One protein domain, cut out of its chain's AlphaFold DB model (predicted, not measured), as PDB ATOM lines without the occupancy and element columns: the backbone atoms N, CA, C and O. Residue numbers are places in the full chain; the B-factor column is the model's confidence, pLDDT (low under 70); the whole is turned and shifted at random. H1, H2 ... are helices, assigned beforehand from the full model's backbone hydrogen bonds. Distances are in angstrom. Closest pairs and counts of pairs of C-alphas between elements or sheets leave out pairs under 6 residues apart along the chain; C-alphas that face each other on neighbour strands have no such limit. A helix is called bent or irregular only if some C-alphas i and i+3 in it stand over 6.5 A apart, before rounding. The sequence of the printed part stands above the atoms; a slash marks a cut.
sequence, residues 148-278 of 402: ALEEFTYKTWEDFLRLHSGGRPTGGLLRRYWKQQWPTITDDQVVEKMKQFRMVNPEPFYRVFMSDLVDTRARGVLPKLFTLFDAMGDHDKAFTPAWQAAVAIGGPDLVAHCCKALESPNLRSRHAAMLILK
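AT A GLANCE: This is residues 148 to 278 of the 402 residues of an uncharacterized protein of Lacipirellula limnantheis (UniProt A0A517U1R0). Six helices form an up-and-down bundle, each running against the bundle helix before it in the chain: H4, H5 and H6 are in the middle, the longest helix H1 covers part of H4 and H5, and the hairpin of H7 and H8 makes one end. At the other end H2 packs crosswise on H4, with H3 beyond it. The printed part has 131 residues with eight named helices, H1 to H8 in order, and no named strand: all helix. It is compact, with a radius of gyration of the C-alphas of 15.5 A, yet elongated, spanning 49 by 31 by 24 A.

IN THESE COORDINATES: H1, residues 148 to 164, measures 24.0 A from C-alpha 148 at (31.889, -16.826, -5.386). H4 is 203 to 215, 18.3 A; H5, 219 to 231, 19.9 A; H6, 239 to 249. H2 is 171 to 181 and H3 187 to 195. H7 is 253 to 262; H8, 267 to 278, ends at C-alpha 278 at (17.328, -2.717, -30.258). H5 is irregular, but only just: C-alphas 220 and 223 are 7.0 A apart.

HOW THE PARTS SIT: H1 touches H4 with residues 153 to 160 alone, opposite ways at a shallow tilt of 11 degrees; the closest C-alphas, Thr 156 and Phe 209, are 6.6 A apart. H4 touches H6, the same way at 10 degrees, closest at C-alphas Val 214 and Ile 249, 5.1 A. H5, the hub, touches four helices, among them H7, closest at C-alphas Phe 226 and Ala 261, 7.0 A. In the hairpin of H7 and H8 the closest C-alphas are Leu 262 and Arg 270, 4.4 A. H2 touches H4 about perpendicular, at 84 degrees, closest at C-alphas Tyr 177 and Val 208, 6.3 A. H2 touches H3, closest at C-alphas Arg 175 and Val 190, 6.2 A. Every O i to N i+4 pair is within hydrogen-bond range in H1, H2, H3, H4, H6, H7 and H8; in H5, 7 of 9 are.

THE WHOLE: The two C-alphas farthest apart, Asp 188 and Glu 263, are 49.8 A apart. The printed part has no cut and no long link. Mean pLDDT of the printed part is 94.3; no printed residue is under 70.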
ATOM      1  N   ALA A 148      30.808 -17.762  -5.075       95.69
ATOM      2  CA  ALA A 148      31.889 -16.826  -5.386       95.69
ATOM      3  C   ALA A 148      31.454 -15.733  -6.381       95.69
ATOM      4  O   ALA A 148      31.869 -14.578  -6.260       95.69
ATOM      5  N   LEU A 149      30.605 -16.074  -7.360       96.31
ATOM      6  CA  LEU A 149      30.025 -15.089  -8.279       96.31
ATOM      7  C   LEU A 149      29.047 -14.165  -7.552       96.31
ATOM      8  O   LEU A 149      29.043 -12.959  -7.805       96.31
ATOM      9  N   GLU A 150      28.218 -14.708  -6.663       96.44
ATOM     10  CA  GLU A 150      27.243 -13.931  -5.894       96.44
ATOM     11  C   GLU A 150      27.931 -12.929  -4.961       96.44
ATOM     12  O   GLU A 150      27.597 -11.741  -4.991       96.44
ATOM     13  N   GLU A 151      28.944 -13.370  -4.210       96.94
ATOM     14  CA  GLU A 151      29.747 -12.513  -3.332       96.94
ATOM     15  C   GLU A 151      30.456 -11.414  -4.136       96.94
ATOM     16  O   GLU A 151      30.373 -10.226  -3.797       96.94
ATOM     17  N   PHE A 152      31.100 -11.784  -5.249       96.12
ATOM     18  CA  PHE A 152      31.759 -10.827  -6.134       96.12
ATOM     19  C   PHE A 152      30.776  -9.789  -6.683       96.12
ATOM     20  O   PHE A 152      31.060  -8.588  -6.662       96.12
ATOM     21  N   THR A 153      29.609 -10.239  -7.149       96.81
ATOM     22  CA  THR A 153      28.555  -9.372  -7.690       96.81
ATOM     23  C   THR A 153      28.047  -8.415  -6.621       96.81
ATOM     24  O   THR A 153      27.914  -7.219  -6.880       96.81
ATOM     25  N   TYR A 154      27.791  -8.915  -5.409       97.25
ATOM     26  CA  TYR A 154      27.333  -8.111  -4.281       97.25
ATOM     27  C   TYR A 154      28.339  -7.008  -3.943       97.25
ATOM     28  O   TYR A 154      27.978  -5.831  -3.947       97.25
ATOM     29  N   LYS A 155      29.607  -7.374  -3.738       96.56
ATOM     30  CA  LYS A 155      30.674  -6.437  -3.372       96.56
ATOM     31  C   LYS A 155      30.924  -5.395  -4.460       96.56
ATOM     32  O   LYS A 155      31.045  -4.207  -4.170       96.56
ATOM     33  N   THR A 156      30.969  -5.829  -5.719       96.69
ATOM     34  CA  THR A 156      31.159  -4.936  -6.871       96.69
ATOM     35  C   THR A 156      30.003  -3.948  -6.990       96.69
ATOM     36  O   THR A 156      30.224  -2.760  -7.228       96.69
ATOM     37  N   TRP A 157      28.769  -4.411  -6.767       97.44
ATOM     38  CA  TRP A 157      27.587  -3.557  -6.784       97.44
ATOM     39  C   TRP A 157      27.546  -2.565  -5.614       97.44
ATOM     40  O   TRP A 157      27.195  -1.404  -5.809       97.44
ATOM     41  N   GLU A 158      27.934  -2.982  -4.406       96.75
ATOM     42  CA  GLU A 158      28.032  -2.096  -3.239       96.75
ATOM     43  C   GLU A 158      29.059  -0.979  -3.471       96.75
ATOM     44  O   GLU A 158      28.763   0.202  -3.267       96.75
ATOM     45  N   ASP A 159      30.242  -1.326  -3.982       96.50
ATOM     46  CA  ASP A 159      31.273  -0.349  -4.331       96.50
ATOM     47  C   ASP A 159      30.828   0.605  -5.448       96.50
ATOM     48  O   ASP A 159      31.151   1.801  -5.404       96.50
ATOM     49  N   PHE A 160      30.066   0.099  -6.423       97.44
ATOM     50  CA  PHE A 160      29.435   0.915  -7.455       97.44
ATOM     51  C   PHE A 160      28.462   1.928  -6.838       97.44
ATOM     52  O   PHE A 160      28.610   3.126  -7.082       97.44
ATOM     53  N   LEU A 161      27.518   1.486  -6.000       97.00
ATOM     54  CA  LEU A 161      26.534   2.365  -5.357       97.00
ATOM     55  C   LEU A 161      27.197   3.403  -4.449       97.00
ATOM     56  O   LEU A 161      26.789   4.567  -4.425       97.00
ATOM     57  N   ARG A 162      28.260   3.012  -3.741       97.25
ATOM     58  CA  ARG A 162      29.068   3.912  -2.914       97.25
ATOM     59  C   ARG A 162      29.704   5.024  -3.748       97.25
ATOM     60  O   ARG A 162      29.682   6.181  -3.331       97.25
ATOM     61  N   LEU A 163      30.278   4.696  -4.913       96.50
ATOM     62  CA  LEU A 163      30.823   5.694  -5.841       96.50
ATOM     63  C   LEU A 163      29.709   6.570  -6.431       96.50
ATOM     64  O   LEU A 163      29.848   7.790  -6.460       96.50
ATOM     65  N   HIS A 164      28.609   5.951  -6.866       96.12
ATOM     66  CA  HIS A 164      27.460   6.627  -7.475       96.12
ATOM     67  C   HIS A 164      26.810   7.642  -6.525       96.12
ATOM     68  O   HIS A 164      26.470   8.747  -6.935       96.12
ATOM     69  N   SER A 165      26.805   7.338  -5.225       95.44
ATOM     70  CA  SER A 165      26.339   8.228  -4.150       95.44
ATOM     71  C   SER A 165      27.337   9.339  -3.767       95.44
ATOM     72  O   SER A 165      27.188   9.975  -2.725       95.44
ATOM     73  N   GLY A 166      28.387   9.573  -4.565       95.00
ATOM     74  CA  GLY A 166      29.383  10.629  -4.337       95.00
ATOM     75  C   GLY A 166      30.604  10.210  -3.509       95.00
ATOM     76  O   GLY A 166      31.422  11.058  -3.141       95.00
ATOM     77  N   GLY A 167      30.769   8.917  -3.218       95.12
ATOM     78  CA  GLY A 167      31.974   8.388  -2.583       95.12
ATOM     79  C   GLY A 167      33.227   8.565  -3.451       95.12
ATOM     80  O   GLY A 167      33.163   8.789  -4.654       95.12
ATOM     81  N   ARG A 168      34.415   8.442  -2.850       93.50
ATOM     82  CA  ARG A 168      35.688   8.450  -3.602       93.50
ATOM     83  C   ARG A 168      36.023   7.054  -4.144       93.50
ATOM     84  O   ARG A 168      35.684   6.065  -3.489       93.50
ATOM     85  N   PRO A 169      36.719   6.924  -5.284       93.25
ATOM     86  CA  PRO A 169      37.193   5.623  -5.747       93.25
ATOM     87  C   PRO A 169      38.183   5.032  -4.733       93.25
ATOM     88  O   PRO A 169      39.006   5.752  -4.163       93.25
ATOM     89  N   THR A 170      38.098   3.723  -4.486       93.00
ATOM     90  CA  THR A 170      39.068   3.031  -3.624       93.00
ATOM     91  C   THR A 170      40.425   2.931  -4.324       93.00
ATOM     92  O   THR A 170      40.516   3.003  -5.552       93.00
ATOM     93  N   GLY A 171      41.502   2.711  -3.560       91.38
ATOM     94  CA  GLY A 171      42.826   2.475  -4.146       91.38
ATOM     95  C   GLY A 171      42.853   1.261  -5.085       91.38
ATOM     96  O   GLY A 171      43.486   1.311  -6.137       91.38
ATOM     97  N   GLY A 172      42.099   0.206  -4.753       91.81
ATOM     98  CA  GLY A 172      41.931  -0.968  -5.615       91.81
ATOM     99  C   GLY A 172      41.231  -0.634  -6.934       91.81
ATOM    100  O   GLY A 172      41.686  -1.055  -7.995       91.81
ATOM    101  N   LEU A 173      40.175   0.184  -6.895       92.50
ATOM    102  CA  LEU A 173      39.482   0.640  -8.100       92.50
ATOM    103  C   LEU A 173      40.379   1.511  -8.991       92.50
ATOM    104  O   LEU A 173      40.416   1.300 -10.199       92.50
ATOM    105  N   LEU A 174      41.142   2.444  -8.408       92.75
ATOM    106  CA  LEU A 174      42.103   3.264  -9.157       92.75
ATOM    107  C   LEU A 174      43.186   2.411  -9.824       92.75
ATOM    108  O   LEU A 174      43.534   2.653 -10.977       92.75
ATOM    109  N   ARG A 175      43.698   1.397  -9.117       92.19
ATOM    110  CA  ARG A 175      44.682   0.462  -9.669       92.19
ATOM    111  C   ARG A 175      44.120  -0.301 -10.867       92.19
ATOM    112  O   ARG A 175      44.779  -0.348 -11.900       92.19
ATOM    113  N   ARG A 176      42.906  -0.851 -10.747       90.00
ATOM    114  CA  ARG A 176      42.222  -1.543 -11.855       90.00
ATOM    115  C   ARG A 176      41.994  -0.620 -13.044       90.00
ATOM    116  O   ARG A 176      42.368  -0.973 -14.156       90.00
ATOM    117  N   TYR A 177      41.472   0.580 -12.796       92.00
ATOM    118  CA  TYR A 177      41.273   1.596 -13.826       92.00
ATOM    119  C   TYR A 177      42.561   1.867 -14.617       92.00
ATOM    120  O   TYR A 177      42.558   1.789 -15.844       92.00
ATOM    121  N   TRP A 178      43.679   2.135 -13.936       91.75
ATOM    122  CA  TRP A 178      44.936   2.438 -14.619       91.75
ATOM    123  C   TRP A 178      45.521   1.246 -15.373       91.75
ATOM    124  O   TRP A 178      46.016   1.442 -16.480       91.75
ATOM    125  N   LYS A 179      45.416   0.027 -14.831       88.94
ATOM    126  CA  LYS A 179      45.825  -1.189 -15.551       88.94
ATOM    127  C   LYS A 179      44.961  -1.444 -16.786       88.94
ATOM    128  O   LYS A 179      45.491  -1.827 -17.819       88.94
ATOM    129  N   GLN A 180      43.662  -1.156 -16.731       85.62
ATOM    130  CA  GLN A 180      42.790  -1.282 -17.900       85.62
ATOM    131  C   GLN A 180      43.123  -0.247 -18.986       85.62
ATOM    132  O   GLN A 180      43.094  -0.568 -20.170       85.62
ATOM    133  N   GLN A 181      43.452   0.991 -18.601       84.50
ATOM    134  CA  GLN A 181      43.852   2.037 -19.552       84.50
ATOM    135  C   GLN A 181      45.238   1.785 -20.155       84.50
ATOM    136  O   GLN A 181      45.468   2.074 -21.329       84.50
ATOM    137  N   TRP A 182      46.158   1.242 -19.358       86.62
ATOM    138  CA  TRP A 182      47.534   0.979 -19.755       86.62
ATOM    139  C   TRP A 182      47.965  -0.397 -19.250       86.62
ATOM    140  O   TRP A 182      48.603  -0.469 -18.207       86.62
ATOM    141  N   PRO A 183      47.680  -1.486 -19.983       83.00
ATOM    142  CA  PRO A 183      47.997  -2.843 -19.529       83.00
ATOM    143  C   PRO A 183      49.462  -3.045 -19.124       83.00
ATOM    144  O   PRO A 183      49.755  -3.779 -18.194       83.00
ATOM    145  N   THR A 184      50.390  -2.320 -19.756       84.56
ATOM    146  CA  THR A 184      51.831  -2.402 -19.470       84.56
ATOM    147  C   THR A 184      52.307  -1.482 -18.337       84.56
ATOM    148  O   THR A 184      53.514  -1.308 -18.173       84.56
ATOM    149  N   ILE A 185      51.406  -0.801 -17.618       89.94
ATOM    150  CA  ILE A 185      51.786   0.098 -16.522       89.94
ATOM    151  C   ILE A 185      52.304  -0.711 -15.329       89.94
ATOM    152  O   ILE A 185      51.664  -1.661 -14.876       89.94
ATOM    153  N   THR A 186      53.454  -0.319 -14.784       91.38
ATOM    154  CA  THR A 186      53.981  -0.959 -13.574       91.38
ATOM    155  C   THR A 186      53.211  -0.506 -12.338       91.38
ATOM    156  O   THR A 186      52.627   0.578 -12.301       91.38
ATOM    157  N   ASP A 187      53.241  -1.312 -11.278       90.50
ATOM    158  CA  ASP A 187      52.580  -0.966 -10.020       90.50
ATOM    159  C   ASP A 187      53.087   0.367  -9.427       90.50
ATOM    160  O   ASP A 187      52.281   1.155  -8.930       90.50
ATOM    161  N   ASP A 188      54.380   0.677  -9.551       93.56
ATOM    162  CA  ASP A 188      54.952   1.957  -9.103       93.56
ATOM    163  C   ASP A 188      54.416   3.145  -9.910       93.56
ATOM    164  O   ASP A 188      54.068   4.191  -9.356       93.56
ATOM    165  N   GLN A 189      54.288   2.978 -11.230       92.88
ATOM    166  CA  GLN A 189      53.692   3.990 -12.100       92.88
ATOM    167  C   GLN A 189      52.213   4.207 -11.766       92.88
ATOM    168  O   GLN A 189      51.749   5.349 -11.766       92.88
ATOM    169  N   VAL A 190      51.474   3.141 -11.438       91.06
ATOM    170  CA  VAL A 190      50.087   3.246 -10.961       91.06
ATOM    171  C   VAL A 190      50.026   4.062  -9.675       91.06
ATOM    172  O   VAL A 190      49.216   4.984  -9.586       91.06
ATOM    173  N   VAL A 191      50.884   3.767  -8.695       90.88
ATOM    174  CA  VAL A 191      50.938   4.511  -7.427       90.88
ATOM    175  C   VAL A 191      51.213   5.995  -7.679       90.88
ATOM    176  O   VAL A 191      50.555   6.849  -7.084       90.88
ATOM    177  N   GLU A 192      52.121   6.327  -8.596       91.19
ATOM    178  CA  GLU A 192      52.405   7.721  -8.944       91.19
ATOM    179  C   GLU A 192      51.207   8.411  -9.618       91.19
ATOM    180  O   GLU A 192      50.825   9.519  -9.233       91.19
ATOM    181  N   LYS A 193      50.522   7.730 -10.546       90.81
ATOM    182  CA  LYS A 193      49.278   8.236 -11.151       90.81
ATOM    183  C   LYS A 193      48.166   8.431 -10.123       90.81
ATOM    184  O   LYS A 193      47.404   9.391 -10.219       90.81
ATOM    185  N   MET A 194      48.076   7.554  -9.126       89.62
ATOM    186  CA  MET A 194      47.099   7.658  -8.045       89.62
ATOM    187  C   MET A 194      47.312   8.906  -7.178       89.62
ATOM    188  O   MET A 194      46.327   9.527  -6.789       89.62
ATOM    189  N   LYS A 195      48.557   9.326  -6.920       87.94
ATOM    190  CA  LYS A 195      48.842  10.565  -6.165       87.94
ATOM    191  C   LYS A 195      48.374  11.823  -6.893       87.94
ATOM    192  O   LYS A 195      47.978  12.798  -6.263       87.94
ATOM    193  N   GLN A 196      48.426  11.800  -8.221       87.00
ATOM    194  CA  GLN A 196      48.054  12.926  -9.081       87.00
ATOM    195  C   GLN A 196      46.556  12.935  -9.420       87.00
ATOM    196  O   GLN A 196      46.060  13.876 -10.046       87.00
ATOM    197  N   PHE A 197      45.826  11.889  -9.027       85.50
ATOM    198  CA  PHE A 197      44.448  11.686  -9.432       85.50
ATOM    199  C   PHE A 197      43.505  12.735  -8.828       85.50
ATOM    200  O   PHE A 197      43.456  12.948  -7.616       85.50
ATOM    201  N   ARG A 198      42.689  13.348  -9.690       83.44
ATOM    202  CA  ARG A 198      41.551  14.185  -9.301       83.44
ATOM    203  C   ARG A 198      40.300  13.672  -9.995       83.44
ATOM    204  O   ARG A 198      40.267  13.563 -11.219       83.44
ATOM    205  N   MET A 199      39.269  13.366  -9.210       81.12
ATOM    206  CA  MET A 199      38.003  12.882  -9.751       81.12
ATOM    207  C   MET A 199      37.213  14.047 -10.346       81.12
ATOM    208  O   MET A 199      36.557  14.788  -9.622       81.12
ATOM    209  N   VAL A 200      37.306  14.209 -11.665       84.62
ATOM    210  CA  VAL A 200      36.509  15.186 -12.429       84.62
ATOM    211  C   VAL A 200      35.296  14.516 -13.081       84.62
ATOM    212  O   VAL A 200      34.247  15.132 -13.221       84.62
ATOM    213  N   ASN A 201      35.419  13.238 -13.449       88.31
ATOM    214  CA  ASN A 201      34.365  12.462 -14.094       88.31
ATOM    215  C   ASN A 201      34.346  11.030 -13.524       88.31
ATOM    216  O   ASN A 201      35.377  10.356 -13.612       88.31
ATOM    217  N   PRO A 202      33.226  10.550 -12.946       93.31
ATOM    218  CA  PRO A 202      33.122   9.182 -12.440       93.31
ATOM    219  C   PRO A 202      32.881   8.135 -13.543       93.31
ATOM    220  O   PRO A 202      33.089   6.950 -13.297       93.31
ATOM    221  N   GLU A 203      32.491   8.541 -14.759       93.81
ATOM    222  CA  GLU A 203      32.138   7.623 -15.857       93.81
ATOM    223  C   GLU A 203      33.182   6.525 -16.134       93.81
ATOM    224  O   GLU A 203      32.787   5.362 -16.258       93.81
ATOM    225  N   PRO A 204      34.501   6.814 -16.193       93.44
ATOM    226  CA  PRO A 204      35.486   5.773 -16.468       93.44
ATOM    227  C   PRO A 204      35.513   4.676 -15.396       93.44
ATOM    228  O   PRO A 204      35.817   3.531 -15.704       93.44
ATOM    229  N   PHE A 205      35.144   4.992 -14.153       95.31
ATOM    230  CA  PHE A 205      35.065   4.016 -13.066       95.31
ATOM    231  C   PHE A 205      33.802   3.169 -13.134       95.31
ATOM    232  O   PHE A 205      33.860   1.977 -12.850       95.31
ATOM    233  N   TYR A 206      32.679   3.750 -13.567       96.81
ATOM    234  CA  TYR A 206      31.488   2.961 -13.873       96.81
ATOM    235  C   TYR A 206      31.795   1.930 -14.958       96.81
ATOM    236  O   TYR A 206      31.396   0.782 -14.822       96.81
ATOM    237  N   ARG A 207      32.586   2.287 -15.980       95.12
ATOM    238  CA  ARG A 207      33.035   1.322 -16.999       95.12
ATOM    239  C   ARG A 207      33.874   0.182 -16.418       95.12
ATOM    240  O   ARG A 207      33.692  -0.943 -16.863       95.12
ATOM    241  N   VAL A 208      34.726   0.443 -15.420       95.31
ATOM    242  CA  VAL A 208      35.486  -0.619 -14.726       95.31
ATOM    243  C   VAL A 208      34.531  -1.584 -14.023       95.31
ATOM    244  O   VAL A 208      34.584  -2.778 -14.292       95.31
ATOM    245  N   PHE A 209      33.605  -1.074 -13.202       96.94
ATOM    246  CA  PHE A 209      32.624  -1.917 -12.505       96.94
ATOM    247  C   PHE A 209      31.754  -2.727 -13.470       96.94
ATOM    248  O   PHE A 209      31.500  -3.905 -13.250       96.94
ATOM    249  N   MET A 210      31.304  -2.098 -14.552       96.88
ATOM    250  CA  MET A 210      30.489  -2.763 -15.562       96.88
ATOM    251  C   MET A 210      31.282  -3.822 -16.333       96.88
ATOM    252  O   MET A 210      30.732  -4.883 -16.610       96.88
ATOM    253  N   SER A 211      32.564  -3.579 -16.631       95.38
ATOM    254  CA  SER A 211      33.450  -4.592 -17.224       95.38
ATOM    255  C   SER A 211      33.587  -5.794 -16.300       95.38
ATOM    256  O   SER A 211      33.348  -6.908 -16.740       95.38
ATOM    257  N   ASP A 212      33.857  -5.568 -15.012       95.25
ATOM    258  CA  ASP A 212      33.979  -6.639 -14.018       95.25
ATOM    259  C   ASP A 212      32.723  -7.535 -13.972       95.25
ATOM    260  O   ASP A 212      32.815  -8.763 -13.928       95.25
ATOM    261  N   LEU A 213      31.529  -6.929 -14.002       96.94
ATOM    262  CA  LEU A 213      30.250  -7.652 -14.003       96.94
ATOM    263  C   LEU A 213      30.008  -8.420 -15.313       96.94
ATOM    264  O   LEU A 213      29.446  -9.516 -15.294       96.94
ATOM    265  N   VAL A 214      30.431  -7.862 -16.451       96.19
ATOM    266  CA  VAL A 214      30.351  -8.513 -17.768       96.19
ATOM    267  C   VAL A 214      31.305  -9.702 -17.845       96.19
ATOM    268  O   VAL A 214      30.881 -10.795 -18.217       96.19
ATOM    269  N   ASP A 215      32.560  -9.503 -17.455       94.50
ATOM    270  CA  ASP A 215      33.639 -10.492 -17.523       94.50
ATOM    271  C   ASP A 215      33.364 -11.697 -16.604       94.50
ATOM    272  O   ASP A 215      33.744 -12.827 -16.907       94.50
ATOM    273  N   THR A 216      32.629 -11.477 -15.509       94.12
ATOM    274  CA  THR A 216      32.158 -12.536 -14.597       94.12
ATOM    275  C   THR A 216      30.778 -13.095 -14.950       94.12
ATOM    276  O   THR A 216      30.332 -14.048 -14.317       94.12
ATOM    277  N   ARG A 217      30.098 -12.541 -15.965       90.75
ATOM    278  CA  ARG A 217      28.742 -12.925 -16.395       90.75
ATOM    279  C   ARG A 217      27.716 -12.872 -15.253       90.75
ATOM    280  O   ARG A 217      26.882 -13.767 -15.097       90.75
ATOM    281  N   ALA A 218      27.760 -11.805 -14.460       95.44
ATOM    282  CA  ALA A 218      26.962 -11.602 -13.252       95.44
ATOM    283  C   ALA A 218      25.457 -11.365 -13.521       95.44
ATOM    284  O   ALA A 218      24.920 -10.300 -13.225       95.44
ATOM    285  N   ARG A 219      24.735 -12.359 -14.056       95.06
ATOM    286  CA  ARG A 219      23.301 -12.258 -14.413       95.06
ATOM    287  C   ARG A 219      22.399 -11.803 -13.265       95.06
ATOM    288  O   ARG A 219      21.459 -11.048 -13.493       95.06
ATOM    289  N   GLY A 220      22.727 -12.176 -12.027       95.38
ATOM    290  CA  GLY A 220      21.999 -11.738 -10.830       95.38
ATOM    291  C   GLY A 220      21.996 -10.216 -10.609       95.38
ATOM    292  O   GLY A 220      21.214  -9.714  -9.804       95.38
ATOM    293  N   VAL A 221      22.834  -9.457 -11.328       97.25
ATOM    294  CA  VAL A 221      22.848  -7.989 -11.273       97.25
ATOM    295  C   VAL A 221      21.779  -7.340 -12.157       97.25
ATOM    296  O   VAL A 221      21.467  -6.170 -11.937       97.25
ATOM    297  N   LEU A 222      21.186  -8.060 -13.122       97.75
ATOM    298  CA  LEU A 222      20.221  -7.479 -14.066       97.75
ATOM    299  C   LEU A 222      19.052  -6.768 -13.359       97.75
ATOM    300  O   LEU A 222      18.851  -5.584 -13.643       97.75
ATOM    301  N   PRO A 223      18.351  -7.362 -12.367       98.06
ATOM    302  CA  PRO A 223      17.292  -6.650 -11.645       98.06
ATOM    303  C   PRO A 223      17.770  -5.346 -10.985       98.06
ATOM    304  O   PRO A 223      17.029  -4.362 -10.912       98.06
ATOM    305  N   LYS A 224      19.027  -5.316 -10.521       98.12
ATOM    306  CA  LYS A 224      19.629  -4.140  -9.884       98.12
ATOM    307  C   LYS A 224      19.954  -3.047 -10.901       98.12
ATOM    308  O   LYS A 224      19.748  -1.875 -10.597       98.12
ATOM    309  N   LEU A 225      20.393  -3.413 -12.107       98.12
ATOM    310  CA  LEU A 225      20.591  -2.468 -13.213       98.12
ATOM    311  C   LEU A 225      19.273  -1.805 -13.627       98.12
ATOM    312  O   LEU A 225      19.241  -0.592 -13.799       98.12
ATOM    313  N   PHE A 226      18.176  -2.560 -13.710       98.31
ATOM    314  CA  PHE A 226      16.868  -1.976 -14.024       98.31
ATOM    315  C   PHE A 226      16.337  -1.073 -12.907       98.31
ATOM    316  O   PHE A 226      15.862   0.025 -13.188       98.31
ATOM    317  N   THR A 227      16.540  -1.458 -11.644       98.00
ATOM    318  CA  THR A 227      16.253  -0.576 -10.496       98.00
ATOM    319  C   THR A 227      17.079   0.712 -10.562       98.00
ATOM    320  O   THR A 227      16.583   1.794 -10.257       98.00
ATOM    321  N   LEU A 228      18.345   0.613 -10.980       97.62
ATOM    322  CA  LEU A 228      19.199   1.775 -11.182       97.62
ATOM    323  C   LEU A 228      18.646   2.672 -12.299       97.62
ATOM    324  O   LEU A 228      18.543   3.871 -12.075       97.62
ATOM    325  N   PHE A 229      18.248   2.132 -13.459       98.00
ATOM    326  CA  PHE A 229      17.671   2.938 -14.547       98.00
ATOM    327  C   PHE A 229      16.401   3.686 -14.129       98.00
ATOM    328  O   PHE A 229      16.227   4.837 -14.524       98.00
ATOM    329  N   ASP A 230      15.558   3.070 -13.296       97.31
ATOM    330  CA  ASP A 230      14.378   3.717 -12.709       97.31
ATOM    331  C   ASP A 230      14.733   4.870 -11.755       97.31
ATOM    332  O   ASP A 230      13.927   5.784 -11.572       97.31
ATOM    333  N   ALA A 231      15.933   4.866 -11.171       96.31
ATOM    334  CA  ALA A 231      16.415   5.908 -10.265       96.31
ATOM    335  C   ALA A 231      17.267   6.993 -10.955       96.31
ATOM    336  O   ALA A 231      17.538   8.031 -10.350       96.31
ATOM    337  N   MET A 232      17.714   6.777 -12.198       95.44
ATOM    338  CA  MET A 232      18.597   7.711 -12.903       95.44
ATOM    339  C   MET A 232      17.873   8.989 -13.345       95.44
ATOM    340  O   MET A 232      16.753   8.951 -13.856       95.44
ATOM    341  N   GLY A 233      18.580  10.119 -13.232       92.88
ATOM    342  CA  GLY A 233      18.214  11.384 -13.875       92.88
ATOM    343  C   GLY A 233      18.811  11.536 -15.282       92.88
ATOM    344  O   GLY A 233      19.599  10.713 -15.749       92.88
ATOM    345  N   ASP A 234      18.493  12.642 -15.957       87.12
ATOM    346  CA  ASP A 234      18.832  12.849 -17.375       87.12
ATOM    347  C   ASP A 234      20.322  12.930 -17.713       87.12
ATOM    348  O   ASP A 234      20.716  12.726 -18.865       87.12
ATOM    349  N   HIS A 235      21.163  13.220 -16.727       90.12
ATOM    350  CA  HIS A 235      22.600  13.404 -16.917       90.12
ATOM    351  C   HIS A 235      23.440  12.389 -16.144       90.12
ATOM    352  O   HIS A 235      24.644  12.598 -15.965       90.12
ATOM    353  N   ASP A 236      22.822  11.292 -15.702       95.31
ATOM    354  CA  ASP A 236      23.526  10.253 -14.971       95.31
ATOM    355  C   ASP A 236      24.614   9.611 -15.843       95.31
ATOM    356  O   ASP A 236      24.359   9.006 -16.887       95.31
ATOM    357  N   LYS A 237      25.866   9.758 -15.404       95.75
ATOM    358  CA  LYS A 237      27.041   9.253 -16.116       95.75
ATOM    359  C   LYS A 237      27.143   7.727 -16.083       95.75
ATOM    360  O   LYS A 237      27.902   7.167 -16.871       95.75
ATOM    361  N   ALA A 238      26.396   7.049 -15.212       97.25
ATOM    362  CA  ALA A 238      26.327   5.593 -15.186       97.25
ATOM    363  C   ALA A 238      25.421   5.019 -16.282       97.25
ATOM    364  O   ALA A 238      25.560   3.839 -16.592       97.25
ATOM    365  N   PHE A 239      24.545   5.828 -16.899       97.06
ATOM    366  CA  PHE A 239      23.548   5.358 -17.866       97.06
ATOM    367  C   PHE A 239      24.169   4.537 -18.997       97.06
ATOM    368  O   PHE A 239      23.822   3.370 -19.176       97.06
ATOM    369  N   THR A 240      25.123   5.121 -19.730       95.75
ATOM    370  CA  THR A 240      25.739   4.463 -20.889       95.75
ATOM    371  C   THR A 240      26.500   3.190 -20.512       95.75
ATOM    372  O   THR A 240      26.216   2.154 -21.111       95.75
ATOM    373  N   PRO A 241      27.417   3.206 -19.522       96.44
ATOM    374  CA  PRO A 241      28.066   1.978 -19.069       96.44
ATOM    375  C   PRO A 241      27.076   0.891 -18.630       96.44
ATOM    376  O   PRO A 241      27.277  -0.270 -18.964       96.44
ATOM    377  N   ALA A 242      26.008   1.253 -17.912       97.69
ATOM    378  CA  ALA A 242      25.071   0.294 -17.334       97.69
ATOM    379  C   ALA A 242      24.229  -0.448 -18.386       97.69
ATOM    380  O   ALA A 242      24.114  -1.670 -18.309       97.69
ATOM    381  N   TRP A 243      23.660   0.239 -19.387       97.19
ATOM    382  CA  TRP A 243      22.859  -0.460 -20.407       97.19
ATOM    383  C   TRP A 243      23.741  -1.306 -21.339       97.19
ATOM    384  O   TRP A 243      23.349  -2.409 -21.717       97.19
ATOM    385  N   GLN A 244      24.964  -0.846 -21.640       96.44
ATOM    386  CA  GLN A 244      25.953  -1.633 -22.390       96.44
ATOM    387  C   GLN A 244      26.330  -2.911 -21.627       96.44
ATOM    388  O   GLN A 244      26.409  -3.987 -22.222       96.44
ATOM    389  N   ALA A 245      26.492  -2.811 -20.303       97.19
ATOM    390  CA  ALA A 245      26.726  -3.962 -19.436       97.19
ATOM    391  C   ALA A 245      25.552  -4.939 -19.458       97.19
ATOM    392  O   ALA A 245      25.775  -6.136 -19.589       97.19
ATOM    393  N   ALA A 246      24.309  -4.450 -19.383       97.81
ATOM    394  CA  ALA A 246      23.121  -5.301 -19.438       97.81
ATOM    395  C   ALA A 246      23.083  -6.133 -20.733       97.81
ATOM    396  O   ALA A 246      22.913  -7.351 -20.678       97.81
ATOM    397  N   VAL A 247      23.348  -5.502 -21.886       96.88
ATOM    398  CA  VAL A 247      23.494  -6.193 -23.182       96.88
ATOM    399  C   VAL A 247      24.605  -7.245 -23.126       96.88
ATOM    400  O   VAL A 247      24.410  -8.378 -23.570       96.88
ATOM    401  N   ALA A 248      25.783  -6.891 -22.614       96.38
ATOM    402  CA  ALA A 248      26.940  -7.784 -22.602       96.38
ATOM    403  C   ALA A 248      26.836  -8.917 -21.564       96.38
ATOM    404  O   ALA A 248      27.418  -9.977 -21.771       96.38
ATOM    405  N   ILE A 249      26.086  -8.741 -20.477       96.62
ATOM    406  CA  ILE A 249      25.761  -9.811 -19.523       96.62
ATOM    407  C   ILE A 249      24.767 -10.786 -20.163       96.62
ATOM    408  O   ILE A 249      24.967 -12.002 -20.095       96.62
ATOM    409  N   GLY A 250      23.736 -10.254 -20.832       94.94
ATOM    410  CA  GLY A 250      22.720 -11.053 -21.513       94.94
ATOM    411  C   GLY A 250      21.936 -11.978 -20.574       94.94
ATOM    412  O   GLY A 250      22.012 -11.883 -19.350       94.94
ATOM    413  N   GLY A 251      21.213 -12.924 -21.161       94.31
ATOM    414  CA  GLY A 251      20.457 -13.960 -20.464       94.31
ATOM    415  C   GLY A 251      18.972 -13.953 -20.829       94.31
ATOM    416  O   GLY A 251      18.456 -12.921 -21.263       94.31
ATOM    417  N   PRO A 252      18.284 -15.089 -20.624       92.44
ATOM    418  CA  PRO A 252      16.887 -15.258 -21.023       92.44
ATOM    419  C   PRO A 252      15.946 -14.245 -20.354       92.44
ATOM    420  O   PRO A 252      15.013 -13.756 -20.982       92.44
ATOM    421  N   ASP A 253      16.239 -13.844 -19.114       95.62
ATOM    422  CA  ASP A 253      15.399 -12.903 -18.361       95.62
ATOM    423  C   ASP A 253      15.582 -11.434 -18.786       95.62
ATOM    424  O   ASP A 253      14.809 -10.563 -18.378       95.62
ATOM    425  N   LEU A 254      16.599 -11.118 -19.600       97.06
ATOM    426  CA  LEU A 254      16.911  -9.737 -19.981       97.06
ATOM    427  C   LEU A 254      15.761  -9.083 -20.754       97.06
ATOM    428  O   LEU A 254      15.425  -7.928 -20.487       97.06
ATOM    429  N   VAL A 255      15.138  -9.817 -21.682       96.88
ATOM    430  CA  VAL A 255      14.000  -9.320 -22.471       96.88
ATOM    431  C   VAL A 255      12.808  -9.038 -21.559       96.88
ATOM    432  O   VAL A 255      12.234  -7.954 -21.630       96.88
ATOM    433  N   ALA A 256      12.495  -9.948 -20.630       97.00
ATOM    434  CA  ALA A 256      11.414  -9.757 -19.662       97.00
ATOM    435  C   ALA A 256      11.630  -8.509 -18.788       97.00
ATOM    436  O   ALA A 256      10.697  -7.733 -18.561       97.00
ATOM    437  N   HIS A 257      12.866  -8.265 -18.342       98.31
ATOM    438  CA  HIS A 257      13.198  -7.036 -17.627       98.31
ATOM    439  C   HIS A 257      13.039  -5.780 -18.489       98.31
ATOM    440  O   HIS A 257      12.533  -4.775 -17.988       98.31
ATOM    441  N   CYS A 258      13.420  -5.833 -19.769       98.38
ATOM    442  CA  CYS A 258      13.205  -4.722 -20.694       98.38
ATOM    443  C   CYS A 258      11.713  -4.425 -20.864       98.38
ATOM    444  O   CYS A 258      11.318  -3.275 -20.704       98.38
ATOM    445  N   CYS A 259      10.880  -5.442 -21.108       97.75
ATOM    446  CA  CYS A 259       9.433  -5.266 -21.249       97.75
ATOM    447  C   CYS A 259       8.822  -4.601 -20.009       97.75
ATOM    448  O   CYS A 259       8.106  -3.615 -20.134       97.75
ATOM    449  N   LYS A 260       9.196  -5.050 -18.805       97.94
ATOM    450  CA  LYS A 260       8.753  -4.406 -17.560       97.94
ATOM    451  C   LYS A 260       9.228  -2.952 -17.445       97.94
ATOM    452  O   LYS A 260       8.489  -2.089 -16.988       97.94
ATOM    453  N   ALA A 261      10.466  -2.667 -17.834       98.06
ATOM    454  CA  ALA A 261      11.018  -1.316 -17.776       98.06
ATOM    455  C   ALA A 261      10.382  -0.357 -18.797       98.06
ATOM    456  O   ALA A 261      10.342   0.845 -18.544       98.06
ATOM    457  N   LEU A 262       9.828  -0.863 -19.906       97.75
ATOM    458  CA  LEU A 262       9.043  -0.066 -20.858       97.75
ATOM    459  C   LEU A 262       7.728   0.461 -20.263       97.75
ATOM    460  O   LEU A 262       7.219   1.479 -20.726       97.75
ATOM    461  N   GLU A 263       7.223  -0.168 -19.202       96.38
ATOM    462  CA  GLU A 263       6.042   0.280 -18.451       96.38
ATOM    463  C   GLU A 263       6.383   1.333 -17.379       96.38
ATOM    464  O   GLU A 263       5.491   1.892 -16.737       96.38
ATOM    465  N   SER A 264       7.673   1.619 -17.159       96.75
ATOM    466  CA  SER A 264       8.118   2.555 -16.127       96.75
ATOM    467  C   SER A 264       7.696   3.996 -16.444       96.75
ATOM    468  O   SER A 264       7.855   4.455 -17.582       96.75
ATOM    469  N   PRO A 265       7.252   4.781 -15.442       94.62
ATOM    470  CA  PRO A 265       7.042   6.215 -15.625       94.62
ATOM    471  C   PRO A 265       8.362   6.967 -15.862       94.62
ATOM    472  O   PRO A 265       8.345   8.095 -16.355       94.62
ATOM    473  N   ASN A 266       9.514   6.371 -15.526       94.38
ATOM    474  CA  ASN A 266      10.812   6.982 -15.773       94.38
ATOM    475  C   ASN A 266      11.229   6.791 -17.243       94.38
ATOM    476  O   ASN A 266      11.539   5.685 -17.693       94.38
ATOM    477  N   LEU A 267      11.321   7.903 -17.983       91.81
ATOM    478  CA  LEU A 267      11.786   7.940 -19.374       91.81
ATOM    479  C   LEU A 267      13.162   7.291 -19.576       91.81
ATOM    480  O   LEU A 267      13.392   6.667 -20.609       91.81
ATOM    481  N   ARG A 268      14.080   7.402 -18.609       91.56
ATOM    482  CA  ARG A 268      15.410   6.780 -18.683       91.56
ATOM    483  C   ARG A 268      15.350   5.266 -18.604       91.56
ATOM    484  O   ARG A 268      16.107   4.614 -19.318       91.56
ATOM    485  N   SER A 269      14.445   4.721 -17.806       96.88
ATOM    486  CA  SER A 269      14.230   3.278 -17.722       96.88
ATOM    487  C   SER A 269      13.693   2.717 -19.033       96.88
ATOM    488  O   SER A 269      14.319   1.834 -19.626       96.88
ATOM    489  N   ARG A 270      12.646   3.352 -19.584       96.88
ATOM    490  CA  ARG A 270      12.133   3.036 -20.928       96.88
ATOM    491  C   ARG A 270      13.229   3.154 -21.993       96.88
ATOM    492  O   ARG A 270      13.335   2.313 -22.881       96.88
ATOM    493  N   HIS A 271      14.106   4.154 -21.864       94.31
ATOM    494  CA  HIS A 271      15.222   4.372 -22.788       94.31
ATOM    495  C   HIS A 271      16.278   3.288 -22.729       94.31
ATOM    496  O   HIS A 271      16.688   2.792 -23.776       94.31
ATOM    497  N   ALA A 272      16.710   2.904 -21.531       96.94
ATOM    498  CA  ALA A 272      17.635   1.797 -21.373       96.94
ATOM    499  C   ALA A 272      17.037   0.515 -21.964       96.94
ATOM    500  O   ALA A 272      17.697  -0.134 -22.769       96.94
ATOM    501  N   ALA A 273      15.777   0.203 -21.642       98.12
ATOM    502  CA  ALA A 273      15.083  -0.974 -22.155       98.12
ATOM    503  C   ALA A 273      15.051  -1.008 -23.688       98.12
ATOM    504  O   ALA A 273      15.442  -2.003 -24.295       98.12
ATOM    505  N   MET A 274      14.666   0.098 -24.324       97.56
ATOM    506  CA  MET A 274      14.574   0.167 -25.779       97.56
ATOM    507  C   MET A 274      15.947   0.122 -26.467       97.56
ATOM    508  O   MET A 274      16.104  -0.539 -27.493       97.56
ATOM    509  N   LEU A 275      16.978   0.751 -25.886       96.38
ATOM    510  CA  LEU A 275      18.354   0.610 -26.374       96.38
ATOM    511  C   LEU A 275      18.834  -0.839 -26.286       96.38
ATOM    512  O   LEU A 275      19.408  -1.339 -27.250       96.38
ATOM    513  N   ILE A 276      18.582  -1.507 -25.158       97.88
ATOM    514  CA  ILE A 276      18.964  -2.905 -24.949       97.88
ATOM    515  C   ILE A 276      18.260  -3.794 -25.979       97.88
ATOM    516  O   ILE A 276      18.944  -4.527 -26.685       97.88
ATOM    517  N   LEU A 277      16.935  -3.698 -26.121       97.56
ATOM    518  CA  LEU A 277      16.156  -4.509 -27.067       97.56
ATOM    519  C   LEU A 277      16.604  -4.307 -28.515       97.56
ATOM    520  O   LEU A 277      16.895  -5.282 -29.207       97.56
ATOM    521  N   LYS A 278      16.766  -3.049 -28.944       95.94
ATOM    522  CA  LYS A 278      17.328  -2.717 -30.258       95.94
ATOM    523  C   LYS A 278      18.694  -3.368 -30.460       95.94
ATOM    524  O   LYS A 278      18.948  -3.963 -31.499       95.94
TER     525      LYS A 278